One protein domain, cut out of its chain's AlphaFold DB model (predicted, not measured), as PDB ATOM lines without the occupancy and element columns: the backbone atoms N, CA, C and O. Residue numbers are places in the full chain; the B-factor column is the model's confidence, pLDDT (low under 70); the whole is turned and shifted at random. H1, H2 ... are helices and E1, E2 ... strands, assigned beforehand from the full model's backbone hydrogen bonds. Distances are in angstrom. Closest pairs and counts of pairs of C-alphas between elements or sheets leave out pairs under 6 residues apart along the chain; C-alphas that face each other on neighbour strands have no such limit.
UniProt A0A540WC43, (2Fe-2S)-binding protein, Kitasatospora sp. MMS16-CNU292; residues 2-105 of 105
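This is residues 2 to 105 of the 105 residues of the protein "(2Fe-2S)-binding protein" of Kitasatospora sp. MMS16-CNU292 (UniProt A0A540WC43). A strand hairpin, E1 and E2, lies between a helical hairpin, H2 and H3, and H4, with H1 at the start of H2. There are 104 printed residues, mostly helix in class, ordered H1 H2 H3 E1 E2 H4. The whole is compact, with radius of gyration of the C-alphas 14.3 A, spanning 42 by 32 by 22 A.

E1 is residues 61 to 63, E2 69 to 71, H3 37 to 47, H1 2 to 8. H2, 12 to 33, runs 31.6 A from C-alpha 12 (5.140, -49.217, 34.082). H4, 96 to 104, ends at C-alpha 104 (37.394, -50.466, 51.421).

N 62 and O 70 of antiparallel E1 and E2 are within hydrogen-bond range, 2.8 A. H2, with residues 24 to 31 alone, touches H3, the closest C-alphas being Gly 31 and Glu 37, 4.3 A. Every O i to N i+4 pair is within range in H2, H3 and H4; in H1 1 of 3 is, and 2 of 4 O i to N i+3.

The printed part has no cut, H3 to E1 and E2 to H4 are long links, and no printed residue is under pLDDT 70.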
ATOM      1  N   ALA A   2       3.827 -44.845  28.294       85.81
ATOM      2  CA  ALA A   2       3.876 -45.618  27.042       85.81
ATOM      3  C   ALA A   2       5.003 -45.211  26.067       85.81
ATOM      4  O   ALA A   2       5.704 -46.083  25.562       85.81
ATOM      5  N   ALA A   3       5.251 -43.904  25.895       87.88
ATOM      6  CA  ALA A   3       6.328 -43.390  25.040       87.88
ATOM      7  C   ALA A   3       7.729 -43.933  25.401       87.88
ATOM      8  O   ALA A   3       8.535 -44.200  24.517       87.88
ATOM      9  N   PHE A   4       8.012 -44.154  26.688       88.69
ATOM     10  CA  PHE A   4       9.301 -44.684  27.140       88.69
ATOM     11  C   PHE A   4       9.368 -46.210  27.053       88.69
ATOM     12  O   PHE A   4      10.422 -46.757  26.750       88.69
ATOM     13  N   GLN A   5       8.250 -46.909  27.271       89.12
ATOM     14  CA  GLN A   5       8.212 -48.377  27.333       89.12
ATOM     15  C   GLN A   5       8.694 -49.035  26.038       89.12
ATOM     16  O   GLN A   5       9.401 -50.042  26.096       89.12
ATOM     17  N   ALA A   6       8.339 -48.453  24.888       87.06
ATOM     18  CA  ALA A   6       8.743 -48.954  23.579       87.06
ATOM     19  C   ALA A   6      10.272 -48.969  23.418       87.06
ATOM     20  O   ALA A   6      10.835 -49.961  22.959       87.06
ATOM     21  N   VAL A   7      10.937 -47.900  23.867       90.38
ATOM     22  CA  VAL A   7      12.392 -47.734  23.751       90.38
ATOM     23  C   VAL A   7      13.124 -48.497  24.852       90.38
ATOM     24  O   VAL A   7      14.076 -49.223  24.589       90.38
ATOM     25  N   THR A   8      12.675 -48.376  26.103       89.62
ATOM     26  CA  THR A   8      13.393 -48.938  27.255       89.62
ATOM     27  C   THR A   8      13.085 -50.410  27.503       89.62
ATOM     28  O   THR A   8      13.732 -51.008  28.361       89.62
ATOM     29  N   ARG A   9      12.061 -50.973  26.843       91.50
ATOM     30  CA  ARG A   9      11.567 -52.350  27.044       91.50
ATOM     31  C   ARG A   9      11.274 -52.665  28.520       91.50
ATOM     32  O   ARG A   9      11.499 -53.774  28.995       91.50
ATOM     33  N   ARG A  10      10.778 -51.667  29.261       91.62
ATOM     34  CA  ARG A  10      10.450 -51.753  30.695       91.62
ATOM     35  C   ARG A  10       8.970 -51.461  30.900       91.62
ATOM     36  O   ARG A  10       8.464 -50.495  30.343       91.62
ATOM     37  N   GLY A  11       8.293 -52.270  31.714       92.75
ATOM     38  CA  GLY A  11       6.892 -52.036  32.078       92.75
ATOM     39  C   GLY A  11       6.703 -50.831  33.018       92.75
ATOM     40  O   GLY A  11       7.682 -50.341  33.590       92.75
ATOM     41  N   PRO A  12       5.450 -50.379  33.241       92.44
ATOM     42  CA  PRO A  12       5.140 -49.217  34.082       92.44
ATOM     43  C   PRO A  12       5.758 -49.285  35.481       92.44
ATOM     44  O   PRO A  12       6.296 -48.294  35.959       92.44
ATOM     45  N   ARG A  13       5.727 -50.468  36.113       91.62
ATOM     46  CA  ARG A  13       6.335 -50.689  37.430       91.62
ATOM     47  C   ARG A  13       7.818 -50.321  37.401       91.62
ATOM     48  O   ARG A  13       8.220 -49.410  38.100       91.62
ATOM     49  N   ALA A  14       8.604 -50.952  36.529       92.19
ATOM     50  CA  ALA A  14      10.042 -50.699  36.435       92.19
ATOM     51  C   ALA A  14      10.378 -49.230  36.124       92.19
ATOM     52  O   ALA A  14      11.343 -48.702  36.670       92.19
ATOM     53  N   LEU A  15       9.582 -48.565  35.281       93.31
ATOM     54  CA  LEU A  15       9.766 -47.144  34.988       93.31
ATOM     55  C   LEU A  15       9.521 -46.263  36.219       93.31
ATOM     56  O   LEU A  15      10.335 -45.390  36.504       93.31
ATOM     57  N   TRP A  16       8.457 -46.510  36.986       94.56
ATOM     58  CA  TRP A  16       8.212 -45.772  38.231       94.56
ATOM     59  C   TRP A  16       9.276 -46.035  39.297       94.56
ATOM     60  O   TRP A  16       9.583 -45.148  40.088       94.56
ATOM     61  N   GLY A  17       9.895 -47.212  39.275       93.62
ATOM     62  CA  GLY A  17      11.047 -47.519  40.117       93.62
ATOM     63  C   GLY A  17      12.270 -46.705  39.808       93.62
ATOM     64  O   GLY A  17      12.925 -46.223  40.724       93.62
ATOM     65  N   MET A  18      12.554 -46.519  38.522       93.00
ATOM     66  CA  MET A  18      13.648 -45.654  38.098       93.00
ATOM     67  C   MET A  18      13.402 -44.209  38.539       93.00
ATOM     68  O   MET A  18      14.310 -43.592  39.081       93.00
ATOM     69  N   VAL A  19      12.166 -43.711  38.410       95.38
ATOM     70  CA  VAL A  19      11.801 -42.373  38.906       95.38
ATOM     71  C   VAL A  19      12.012 -42.267  40.420       95.38
ATOM     72  O   VAL A  19      12.624 -41.306  40.880       95.38
ATOM     73  N   ALA A  20      11.552 -43.253  41.197       96.00
ATOM     74  CA  ALA A  20      11.753 -43.269  42.646       96.00
ATOM     75  C   ALA A  20      13.247 -43.305  43.014       96.00
ATOM     76  O   ALA A  20      13.696 -42.560  43.883       96.00
ATOM     77  N   ASP A  21      14.039 -44.128  42.327       95.94
ATOM     78  CA  ASP A  21      15.473 -44.233  42.577       95.94
ATOM     79  C   ASP A  21      16.242 -42.961  42.235       95.94
ATOM     80  O   ASP A  21      17.166 -42.597  42.968       95.94
ATOM     81  N   ASP A  22      15.887 -42.293  41.140       95.44
ATOM     82  CA  ASP A  22      16.543 -41.058  40.723       95.44
ATOM     83  C   ASP A  22      16.137 -39.885  41.623       95.44
ATOM     84  O   ASP A  22      16.999 -39.088  41.988       95.44
ATOM     85  N   LEU A  23      14.887 -39.846  42.100       97.00
ATOM     86  CA  LEU A  23      14.448 -38.891  43.121       97.00
ATOM     87  C   LEU A  23      15.259 -39.033  44.419       97.00
ATOM     88  O   LEU A  23      15.814 -38.050  44.911       97.00
ATOM     89  N   VAL A  24      15.385 -40.255  44.951       97.62
ATOM     90  CA  VAL A  24      16.206 -40.512  46.151       97.62
ATOM     91  C   VAL A  24      17.669 -40.155  45.898       97.62
ATOM     92  O   VAL A  24      18.320 -39.569  46.761       97.62
ATOM     93  N   SER A  25      18.190 -40.483  44.712       96.06
ATOM     94  CA  SER A  25      19.582 -40.190  44.355       96.06
ATOM     95  C   SER A  25      19.849 -38.689  44.282       96.06
ATOM     96  O   SER A  25      20.890 -38.253  44.758       96.06
ATOM     97  N   GLY A  26      18.916 -37.898  43.746       97.81
ATOM     98  CA  GLY A  26      19.025 -36.441  43.701       97.81
ATOM     99  C   GLY A  26      19.040 -35.813  45.095       97.81
ATOM    100  O   GLY A  26      19.928 -35.019  45.398       97.81
ATOM    101  N   ILE A  27      18.117 -36.223  45.973       98.25
ATOM    102  CA  ILE A  27      18.072 -35.744  47.366       98.25
ATOM    103  C   ILE A  27      19.378 -36.082  48.089       98.25
ATOM    104  O   ILE A  27      19.983 -35.220  48.726       98.25
ATOM    105  N   TRP A  28      19.840 -37.327  47.964       97.88
ATOM    106  CA  TRP A  28      21.053 -37.780  48.633       97.88
ATOM    107  C   TRP A  28      22.315 -37.102  48.090       97.88
ATOM    108  O   TRP A  28      23.171 -36.690  48.872       97.88
ATOM    109  N   TYR A  29      22.404 -36.914  46.770       97.56
ATOM    110  CA  TYR A  29      23.483 -36.164  46.130       97.56
ATOM    111  C   TYR A  29      23.574 -34.738  46.684       97.56
ATOM    112  O   TYR A  29      24.647 -34.326  47.120       97.56
ATOM    113  N   LEU A  30      22.449 -34.018  46.746       98.44
ATOM    114  CA  LEU A  30      22.408 -32.674  47.330       98.44
ATOM    115  C   LEU A  30      22.821 -32.687  48.804       98.44
ATOM    116  O   LEU A  30      23.604 -31.840  49.221       98.44
ATOM    117  N   GLY A  31      22.361 -33.673  49.578       98.31
ATOM    118  CA  GLY A  31      22.792 -33.868  50.962       98.31
ATOM    119  C   GLY A  31      24.305 -33.972  51.100       98.31
ATOM    120  O   GLY A  31      24.890 -33.269  51.912       98.31
ATOM    121  N   ARG A  32      24.953 -34.797  50.276       97.00
ATOM    122  CA  ARG A  32      26.417 -34.951  50.282       97.00
ATOM    123  C   ARG A  32      27.146 -33.677  49.861       97.00
ATOM    124  O   ARG A  32      28.147 -33.332  50.470       97.00
ATOM    125  N   MET A  33      26.652 -32.973  48.841       98.50
ATOM    126  CA  MET A  33      27.257 -31.715  48.376       98.50
ATOM    127  C   MET A  33      27.136 -30.575  49.391       98.50
ATOM    128  O   MET A  33      27.929 -29.641  49.355       98.50
ATOM    129  N   LEU A  34      26.154 -30.653  50.288       98.38
ATOM    130  CA  LEU A  34      25.884 -29.646  51.312       98.38
ATOM    131  C   LEU A  34      26.344 -30.069  52.716       98.38
ATOM    132  O   LEU A  34      25.971 -29.402  53.674       98.38
ATOM    133  N   ASP A  35      27.092 -31.169  52.848       98.25
ATOM    134  CA  ASP A  35      27.526 -31.746  54.134       98.25
ATOM    135  C   ASP A  35      26.365 -32.062  55.107       98.25
ATOM    136  O   ASP A  35      26.411 -31.876  56.321       98.25
ATOM    137  N   ARG A  36      25.244 -32.521  54.543       98.38
ATOM    138  CA  ARG A  36      23.984 -32.844  55.232       98.38
ATOM    139  C   ARG A  36      23.459 -34.220  54.824       98.38
ATOM    140  O   ARG A  36      22.253 -34.398  54.637       98.38
ATOM    141  N   GLU A  37      24.355 -35.193  54.666       97.94
ATOM    142  CA  GLU A  37      24.038 -36.534  54.151       97.94
ATOM    143  C   GLU A  37      22.929 -37.231  54.962       97.94
ATOM    144  O   GLU A  37      21.915 -37.642  54.396       97.94
ATOM    145  N   GLU A  38      23.060 -37.270  56.289       97.81
ATOM    146  CA  GLU A  38      22.070 -37.879  57.192       97.81
ATOM    147  C   GLU A  38      20.707 -37.192  57.128       97.81
ATOM    148  O   GLU A  38      19.658 -37.837  57.096       97.81
ATOM    149  N   HIS A  39      20.716 -35.860  57.064       98.25
ATOM    150  CA  HIS A  39      19.491 -35.085  56.950       98.25
ATOM    151  C   HIS A  39      18.772 -35.388  55.634       98.25
ATOM    152  O   HIS A  39      17.559 -35.591  55.625       98.25
ATOM    153  N   ALA A  40      19.507 -35.452  54.523       98.50
ATOM    154  CA  ALA A  40      18.942 -35.796  53.225       98.50
ATOM    155  C   ALA A  40      18.384 -37.225  53.199       98.50
ATOM    156  O   ALA A  40      17.304 -37.446  52.652       98.50
ATOM    157  N   ALA A  41      19.068 -38.180  53.831       98.25
ATOM    158  CA  ALA A  41      18.589 -39.552  53.949       98.25
ATOM    159  C   ALA A  41      17.277 -39.645  54.741       98.25
ATOM    160  O   ALA A  41      16.337 -40.308  54.297       98.25
ATOM    161  N   ALA A  42      17.177 -38.922  55.862       98.31
ATOM    162  CA  ALA A  42      15.949 -38.830  56.650       98.31
ATOM    163  C   ALA A  42      14.800 -38.190  55.849       98.31
ATOM    164  O   ALA A  42      13.703 -38.743  55.789       98.31
ATOM    165  N   ARG A  43      15.060 -37.077  55.150       98.44
ATOM    166  CA  ARG A  43      14.065 -36.413  54.287       98.44
ATOM    167  C   ARG A  43      13.599 -37.302  53.133       98.44
ATOM    168  O   ARG A  43      12.412 -37.334  52.822       98.44
ATOM    169  N   ALA A  44      14.508 -38.049  52.512       98.19
ATOM    170  CA  ALA A  44      14.151 -39.013  51.477       98.19
ATOM    171  C   ALA A  44      13.284 -40.156  52.034       98.19
ATOM    172  O   ALA A  44      12.346 -40.579  51.361       98.19
ATOM    173  N   ALA A  45      13.564 -40.639  53.249       97.75
ATOM    174  CA  ALA A  45      12.752 -41.660  53.911       97.75
ATOM    175  C   ALA A  45      11.340 -41.159  54.265       97.75
ATOM    176  O   ALA A  45      10.379 -41.905  54.100       97.75
ATOM    177  N   GLU A  46      11.200 -39.898  54.676       97.62
ATOM    178  CA  GLU A  46       9.895 -39.258  54.902       97.62
ATOM    179  C   GLU A  46       9.097 -39.074  53.610       97.62
ATOM    180  O   GLU A  46       7.888 -39.289  53.592       97.62
ATOM    181  N   LEU A  47       9.767 -38.701  52.515       96.75
ATOM    182  CA  LEU A  47       9.128 -38.541  51.210       96.75
ATOM    183  C   LEU A  47       8.694 -39.890  50.610       96.75
ATOM    184  O   LEU A  47       7.639 -39.997  49.980       96.75
ATOM    185  N   LEU A  48       9.517 -40.924  50.798       97.25
ATOM    186  CA  LEU A  48       9.307 -42.274  50.274       97.25
ATOM    187  C   LEU A  48       9.345 -43.322  51.396       97.25
ATOM    188  O   LEU A  48      10.300 -44.101  51.483       97.25
ATOM    189  N   PRO A  49       8.276 -43.409  52.209       96.00
ATOM    190  CA  PRO A  49       8.127 -44.434  53.241       96.00
ATOM    191  C   PRO A  49       7.807 -45.828  52.674       96.00
ATOM    192  O   PRO A  49       7.868 -46.815  53.398       96.00
ATOM    193  N   GLY A  50       7.472 -45.936  51.381       93.69
ATOM    194  CA  GLY A  50       7.228 -47.209  50.685       93.69
ATOM    195  C   GLY A  50       5.839 -47.372  50.063       93.69
ATOM    196  O   GLY A  50       5.661 -48.259  49.229       93.69
ATOM    197  N   GLY A  51       4.884 -46.504  50.415       91.25
ATOM    198  CA  GLY A  51       3.501 -46.512  49.914       91.25
ATOM    199  C   GLY A  51       3.111 -45.306  49.049       91.25
ATOM    200  O   GLY A  51       1.925 -45.085  48.820       91.25
ATOM    201  N   THR A  52       4.074 -44.502  48.591       94.75
ATOM    202  CA  THR A  52       3.819 -43.220  47.907       94.75
ATOM    203  C   THR A  52       3.483 -43.410  46.428       94.75
ATOM    204  O   THR A  52       4.323 -43.185  45.563       94.75
ATOM    205  N   ALA A  53       2.253 -43.809  46.099       93.94
ATOM    206  CA  ALA A  53       1.842 -43.961  44.702       93.94
ATOM    207  C   ALA A  53       2.044 -42.654  43.890       93.94
ATOM    208  O   ALA A  53       1.713 -41.577  44.384       93.94
ATOM    209  N   PRO A  54       2.562 -42.719  42.645       93.50
ATOM    210  CA  PRO A  54       2.916 -43.918  41.870       93.50
ATOM    211  C   PRO A  54       4.356 -44.434  42.095       93.50
ATOM    212  O   PRO A  54       4.769 -45.396  41.450       93.50
ATOM    213  N   LEU A  55       5.129 -43.797  42.975       93.31
ATOM    214  CA  LEU A  55       6.515 -44.140  43.286       93.31
ATOM    215  C   LEU A  55       6.565 -45.395  44.159       93.31
ATOM    216  O   LEU A  55       5.914 -45.492  45.197       93.31
ATOM    217  N   HIS A  56       7.330 -46.390  43.724       86.62
ATOM    218  CA  HIS A  56       7.323 -47.686  44.385       86.62
ATOM    219  C   HIS A  56       8.536 -47.896  45.295       86.62
ATOM    220  O   HIS A  56       9.682 -47.664  44.905       86.62
ATOM    221  N   GLY A  57       8.280 -48.472  46.467       90.19
ATOM    222  CA  GLY A  57       9.318 -48.859  47.413       90.19
ATOM    223  C   GLY A  57       9.865 -47.685  48.234       90.19
ATOM    224  O   GLY A  57       9.638 -46.521  47.905       90.19
ATOM    225  N   PRO A  58      10.531 -47.990  49.357       95.44
ATOM    226  CA  PRO A  58      11.032 -46.970  50.263       95.44
ATOM    227  C   PRO A  58      12.373 -46.391  49.793       95.44
ATOM    228  O   PRO A  58      13.098 -47.006  49.001       95.44
ATOM    229  N   ALA A  59      12.773 -45.253  50.369       97.12
ATOM    230  CA  ALA A  59      14.144 -44.757  50.229       97.12
ATOM    231  C   ALA A  59      15.177 -45.787  50.726       97.12
ATOM    232  O   ALA A  59      16.225 -45.946  50.109       97.12
ATOM    233  N   GLY A  60      14.858 -46.558  51.771       95.62
ATOM    234  CA  GLY A  60      15.577 -47.796  52.105       95.62
ATOM    235  C   GLY A  60      17.049 -47.609  52.487       95.62
ATOM    236  O   GLY A  60      17.874 -48.470  52.162       95.62
ATOM    237  N   PHE A  61      17.377 -46.483  53.127       97.31
ATOM    238  CA  PHE A  61      18.717 -46.219  53.648       97.31
ATOM    239  C   PHE A  61      19.060 -47.128  54.832       97.31
ATOM    240  O   PHE A  61      18.203 -47.465  55.646       97.31
ATOM    241  N   ARG A  62      20.331 -47.516  54.914       95.75
ATOM    242  CA  ARG A  62      20.944 -48.292  55.998       95.75
ATOM    243  C   ARG A  62      22.444 -48.014  56.038       95.75
ATOM    244  O   ARG A  62      22.992 -47.493  55.068       95.75
ATOM    245  N   ARG A  63      23.117 -48.406  57.118       95.12
ATOM    246  CA  ARG A  63      24.582 -48.346  57.205       95.12
ATOM    247  C   ARG A  63      25.225 -49.694  56.917       95.12
ATOM    248  O   ARG A  63      24.680 -50.734  57.283       95.12
ATOM    249  N   LEU A  64      26.384 -49.651  56.274       94.44
ATOM    250  CA  LEU A  64      27.315 -50.772  56.196       94.44
ATOM    251  C   LEU A  64      28.143 -50.881  57.488       94.44
ATOM    252  O   LEU A  64      28.125 -49.951  58.298       94.44
ATOM    253  N   PRO A  65      28.872 -51.994  57.709       92.25
ATOM    254  CA  PRO A  65      29.645 -52.201  58.935       92.25
ATOM    255  C   PRO A  65      30.680 -51.112  59.243       92.25
ATOM    256  O   PRO A  65      30.896 -50.815  60.412       92.25
ATOM    257  N   ALA A  66      31.287 -50.494  58.223       89.94
ATOM    258  CA  ALA A  66      32.243 -49.395  58.396       89.94
ATOM    259  C   ALA A  66      31.565 -48.011  58.528       89.94
ATOM    260  O   ALA A  66      32.233 -46.986  58.640       89.94
ATOM    261  N   GLY A  67      30.231 -47.979  58.614       91.56
ATOM    262  CA  GLY A  67      29.440 -46.784  58.893       91.56
ATOM    263  C   GLY A  67      28.916 -46.070  57.652       91.56
ATOM    264  O   GLY A  67      28.082 -45.174  57.790       91.56
ATOM    265  N   GLU A  68      29.321 -46.469  56.447       92.38
ATOM    266  CA  GLU A  68      28.913 -45.813  55.209       92.38
ATOM    267  C   GLU A  68      27.416 -45.968  54.973       92.38
ATOM    268  O   GLU A  68      26.841 -47.059  55.079       92.38
ATOM    269  N   LEU A  69      26.780 -44.858  54.615       94.94
ATOM    270  CA  LEU A  69      25.373 -44.858  54.281       94.94
ATOM    271  C   LEU A  69      25.162 -45.471  52.892       94.94
ATOM    272  O   LEU A  69      25.838 -45.141  51.917       94.94
ATOM    273  N   THR A  70      24.197 -46.376  52.787       95.62
ATOM    274  CA  THR A  70      23.832 -47.018  51.529       95.62
ATOM    275  C   THR A  70      22.338 -47.294  51.450       95.62
ATOM    276  O   THR A  70      21.602 -47.193  52.426       95.62
ATOM    277  N   ARG A  71      21.882 -47.684  50.264       96.00
ATOM    278  CA  ARG A  71      20.537 -48.188  50.000       96.00
ATOM    279  C   ARG A  71      20.589 -49.208  48.876       96.00
ATOM    280  O   ARG A  71      21.577 -49.305  48.150       96.00
ATOM    281  N   THR A  72      19.492 -49.924  48.678       95.25
ATOM    282  CA  THR A  72      19.310 -50.744  47.476       95.25
ATOM    283  C   THR A  72      18.300 -50.060  46.569       95.25
ATOM    284  O   THR A  72      17.193 -49.755  47.008       95.25
ATOM    285  N   ARG A  73      18.683 -49.805  45.315       94.94
ATOM    286  CA  ARG A  73      17.774 -49.276  44.295       94.94
ATOM    287  C   ARG A  73      16.603 -50.233  44.065       94.94
ATOM    288  O   ARG A  73      16.781 -51.450  44.071       94.94
ATOM    289  N   ALA A  74      15.417 -49.676  43.846       92.12
ATOM    290  CA  ALA A  74      14.211 -50.440  43.556       92.12
ATOM    291  C   ALA A  74      14.224 -51.009  42.123       92.12
ATOM    292  O   ALA A  74      13.651 -52.068  41.868       92.12
ATOM    293  N   GLY A  75      14.879 -50.319  41.187       88.44
ATOM    294  CA  GLY A  75      15.085 -50.738  39.804       88.44
ATOM    295  C   GLY A  75      16.526 -51.161  39.506       88.44
ATOM    296  O   GLY A  75      17.494 -50.659  40.075       88.44
ATOM    297  N   CYS A  76      16.690 -52.073  38.541       90.12
ATOM    298  CA  CYS A  76      17.996 -52.406  37.975       90.12
ATOM    299  C   CYS A  76      18.256 -51.583  36.703       90.12
ATOM    300  O   CYS A  76      17.546 -51.726  35.698       90.12
ATOM    301  N   CYS A  77      19.307 -50.756  36.711       88.44
ATOM    302  CA  CYS A  77      19.742 -50.001  35.531       88.44
ATOM    303  C   CYS A  77      20.359 -50.893  34.438       88.44
ATOM    304  O   CYS A  77      20.435 -50.465  33.292       88.44
ATOM    305  N   MET A  78      20.734 -52.137  34.768       90.38
ATOM    306  CA  MET A  78      21.428 -53.102  33.899       90.38
ATOM    307  C   MET A  78      22.835 -52.678  33.446       90.38
ATOM    308  O   MET A  78      23.424 -53.345  32.602       90.38
ATOM    309  N   TYR A  79      23.424 -51.634  34.041       89.19
ATOM    310  CA  TYR A  79      24.777 -51.186  33.680       89.19
ATOM    311  C   TYR A  79      25.843 -52.283  33.857       89.19
ATOM    312  O   TYR A  79      26.812 -52.343  33.104       89.19
ATOM    313  N   TYR A  80      25.609 -53.224  34.781       85.88
ATOM    314  CA  TYR A  80      26.476 -54.386  34.991       85.88
ATOM    315  C   TYR A  80      26.652 -55.257  33.735       85.88
ATOM    316  O   TYR A  80      27.644 -55.965  33.645       85.88
ATOM    317  N   ALA A  81      25.712 -55.239  32.783       89.38
ATOM    318  CA  ALA A  81      25.833 -55.996  31.536       89.38
ATOM    319  C   ALA A  81      26.851 -55.370  30.567       89.38
ATOM    320  O   ALA A  81      27.320 -56.040  29.655       89.38
ATOM    321  N   ILE A  82      27.187 -54.092  30.772       91.75
ATOM    322  CA  ILE A  82      28.179 -53.350  29.989       91.75
ATOM    323  C   ILE A  82      29.523 -53.363  30.720       91.75
ATOM    324  O   ILE A  82      30.554 -53.644  30.115       91.75
ATOM    325  N   ARG A  83      29.516 -53.074  32.030       89.50
ATOM    326  CA  ARG A  83      30.719 -53.027  32.877       89.50
ATOM    327  C   ARG A  83      30.469 -53.709  34.230       89.50
ATOM    328  O   ARG A  83      30.118 -53.037  35.201       89.50
ATOM    329  N   PRO A  84      30.645 -55.040  34.331       82.38
ATOM    330  CA  PRO A  84      30.322 -55.798  35.547       82.38
ATOM    331  C   PRO A  84      31.101 -55.349  36.790       82.38
ATOM    332  O   PRO A  84      30.559 -55.318  37.896       82.38
ATOM    333  N   ALA A  85      32.369 -54.970  36.606       84.25
ATOM    334  CA  ALA A  85      33.223 -54.485  37.687       84.25
ATOM    335  C   ALA A  85      32.722 -53.153  38.277       84.25
ATOM    336  O   ALA A  85      32.924 -52.899  39.459       84.25
ATOM    337  N   GLU A  86      31.969 -52.357  37.513       86.69
ATOM    338  CA  GLU A  86      31.516 -51.006  37.875       86.69
ATOM    339  C   GLU A  86      30.061 -50.965  38.383       86.69
ATOM    340  O   GLU A  86      29.348 -49.969  38.243       86.69
ATOM    341  N   ALA A  87      29.564 -52.053  38.981       88.81
ATOM    342  CA  ALA A  87      28.263 -52.019  39.641       88.81
ATOM    343  C   ALA A  87      28.244 -50.963  40.766       88.81
ATOM    344  O   ALA A  87      29.108 -50.956  41.644       88.81
ATOM    345  N   CYS A  88      27.237 -50.083  40.744       87.44
ATOM    346  CA  CYS A  88      27.158 -48.961  41.676       87.44
ATOM    347  C   CYS A  88      26.925 -49.406  43.129       87.44
ATOM    348  O   CYS A  88      26.343 -50.459  43.405       87.44
ATOM    349  N   LEU A  89      27.269 -48.525  44.073       88.88
ATOM    350  CA  LEU A  89      27.095 -48.723  45.518       88.88
ATOM    351  C   LEU A  89      25.636 -48.805  45.979       88.88
ATOM    352  O   LEU A  89      25.378 -48.924  47.166       88.88
ATOM    353  N   THR A  90      24.662 -48.764  45.075       94.00
ATOM    354  CA  THR A  90      23.240 -48.981  45.384       94.00
ATOM    355  C   THR A  90      22.610 -50.060  44.503       94.00
ATOM    356  O   THR A  90      21.393 -50.235  44.491       94.00
ATOM    357  N   CYS A  91      23.432 -50.818  43.769       94.00
ATOM    358  CA  CYS A  91      22.975 -51.819  42.815       94.00
ATOM    359  C   CYS A  91      22.212 -52.968  43.507       94.00
ATOM    360  O   CYS A  91      22.750 -53.571  44.440       94.00
ATOM    361  N   PRO A  92      21.016 -53.359  43.017       93.69
ATOM    362  CA  PRO A  92      20.269 -54.501  43.554       93.69
ATOM    363  C   PRO A  92      20.913 -55.859  43.245       93.69
ATOM    364  O   PRO A  92      20.489 -56.875  43.783       93.69
ATOM    365  N   ARG A  93      21.940 -55.899  42.387       92.56
ATOM    366  CA  ARG A  93      22.732 -57.106  42.094       92.56
ATOM    367  C   ARG A  93      23.954 -57.256  43.004       92.56
ATOM    368  O   ARG A  93      24.673 -58.238  42.876       92.56
ATOM    369  N   VAL A  94      24.189 -56.294  43.897       92.81
ATOM    370  CA  VAL A  94      25.333 -56.269  44.812       92.81
ATOM    371  C   VAL A  94      24.821 -56.302  46.252       92.81
ATOM    372  O   VAL A  94      24.125 -55.383  46.692       92.81
ATOM    373  N   GLY A  95      25.152 -57.369  46.980       93.44
ATOM    374  CA  GLY A  95      24.861 -57.508  48.410       93.44
ATOM    375  C   GLY A  95      25.818 -56.693  49.284       93.44
ATOM    376  O   GLY A  95      26.838 -56.203  48.807       93.44
ATOM    377  N   ASP A  96      25.507 -56.558  50.571       94.19
ATOM    378  CA  ASP A  96      26.246 -55.655  51.469       94.19
ATOM    379  C   ASP A  96      27.682 -56.086  51.749       94.19
ATOM    380  O   ASP A  96      28.553 -55.227  51.847       94.19
ATOM    381  N   ALA A  97      27.962 -57.391  51.781       92.94
ATOM    382  CA  ALA A  97      29.331 -57.891  51.906       92.94
ATOM    383  C   ALA A  97      30.201 -57.431  50.723       92.94
ATOM    384  O   ALA A  97      31.276 -56.871  50.912       92.94
ATOM    385  N   GLU A  98      29.702 -57.596  49.495       92.25
ATOM    386  CA  GLU A  98      30.407 -57.154  48.289       92.25
ATOM    387  C   GLU A  98      30.484 -55.627  48.191       92.25
ATOM    388  O   GLU A  98      31.509 -55.077  47.803       92.25
ATOM    389  N   ARG A  99      29.416 -54.928  48.580       92.69
ATOM    390  CA  ARG A  99      29.386 -53.466  48.624       92.69
ATOM    391  C   ARG A  99      30.433 -52.908  49.588       92.69
ATOM    392  O   ARG A  99      31.133 -51.975  49.219       92.69
ATOM    393  N   SER A 100      30.554 -53.504  50.774       92.69
ATOM    394  CA  SER A 100      31.561 -53.127  51.772       92.69
ATOM    395  C   SER A 100      32.969 -53.338  51.218       92.69
ATOM    396  O   SER A 100      33.765 -52.409  51.237       92.69
ATOM    397  N   ARG A 101      33.244 -54.504  50.608       90.62
ATOM    398  CA  ARG A 101      34.553 -54.784  49.987       90.62
ATOM    399  C   ARG A 101      34.963 -53.735  48.954       90.62
ATOM    400  O   ARG A 101      36.124 -53.357  48.918       90.62
ATOM    401  N   ARG A 102      34.021 -53.270  48.127       87.62
ATOM    402  CA  ARG A 102      34.269 -52.260  47.081       87.62
ATOM    403  C   ARG A 102      34.551 -50.858  47.619       87.62
ATOM    404  O   ARG A 102      35.125 -50.065  46.890       87.62
ATOM    405  N   LEU A 103      34.089 -50.534  48.826       85.94
ATOM    406  CA  LEU A 103      34.333 -49.237  49.469       85.94
ATOM    407  C   LEU A 103      35.681 -49.185  50.183       85.94
ATOM    408  O   LEU A 103      36.268 -48.116  50.301       85.94
ATOM    409  N   THR A 104      36.144 -50.336  50.665       83.62
ATOM    410  CA  THR A 104      37.394 -50.466  51.421       83.62
ATOM    411  C   THR A 104      38.606 -50.826  50.559       83.62
ATOM    412  O   THR A 104      39.710 -50.885  51.095       83.62
ATOM    413  N   ALA A 105      38.398 -51.158  49.280       75.62
ATOM    414  CA  ALA A 105      39.449 -51.495  48.317       75.62
ATOM    415  C   ALA A 105      39.975 -50.239  47.618       75.62
ATOM    416  O   ALA A 105      41.206 -50.176  47.410       75.62
TER     417      ALA A 105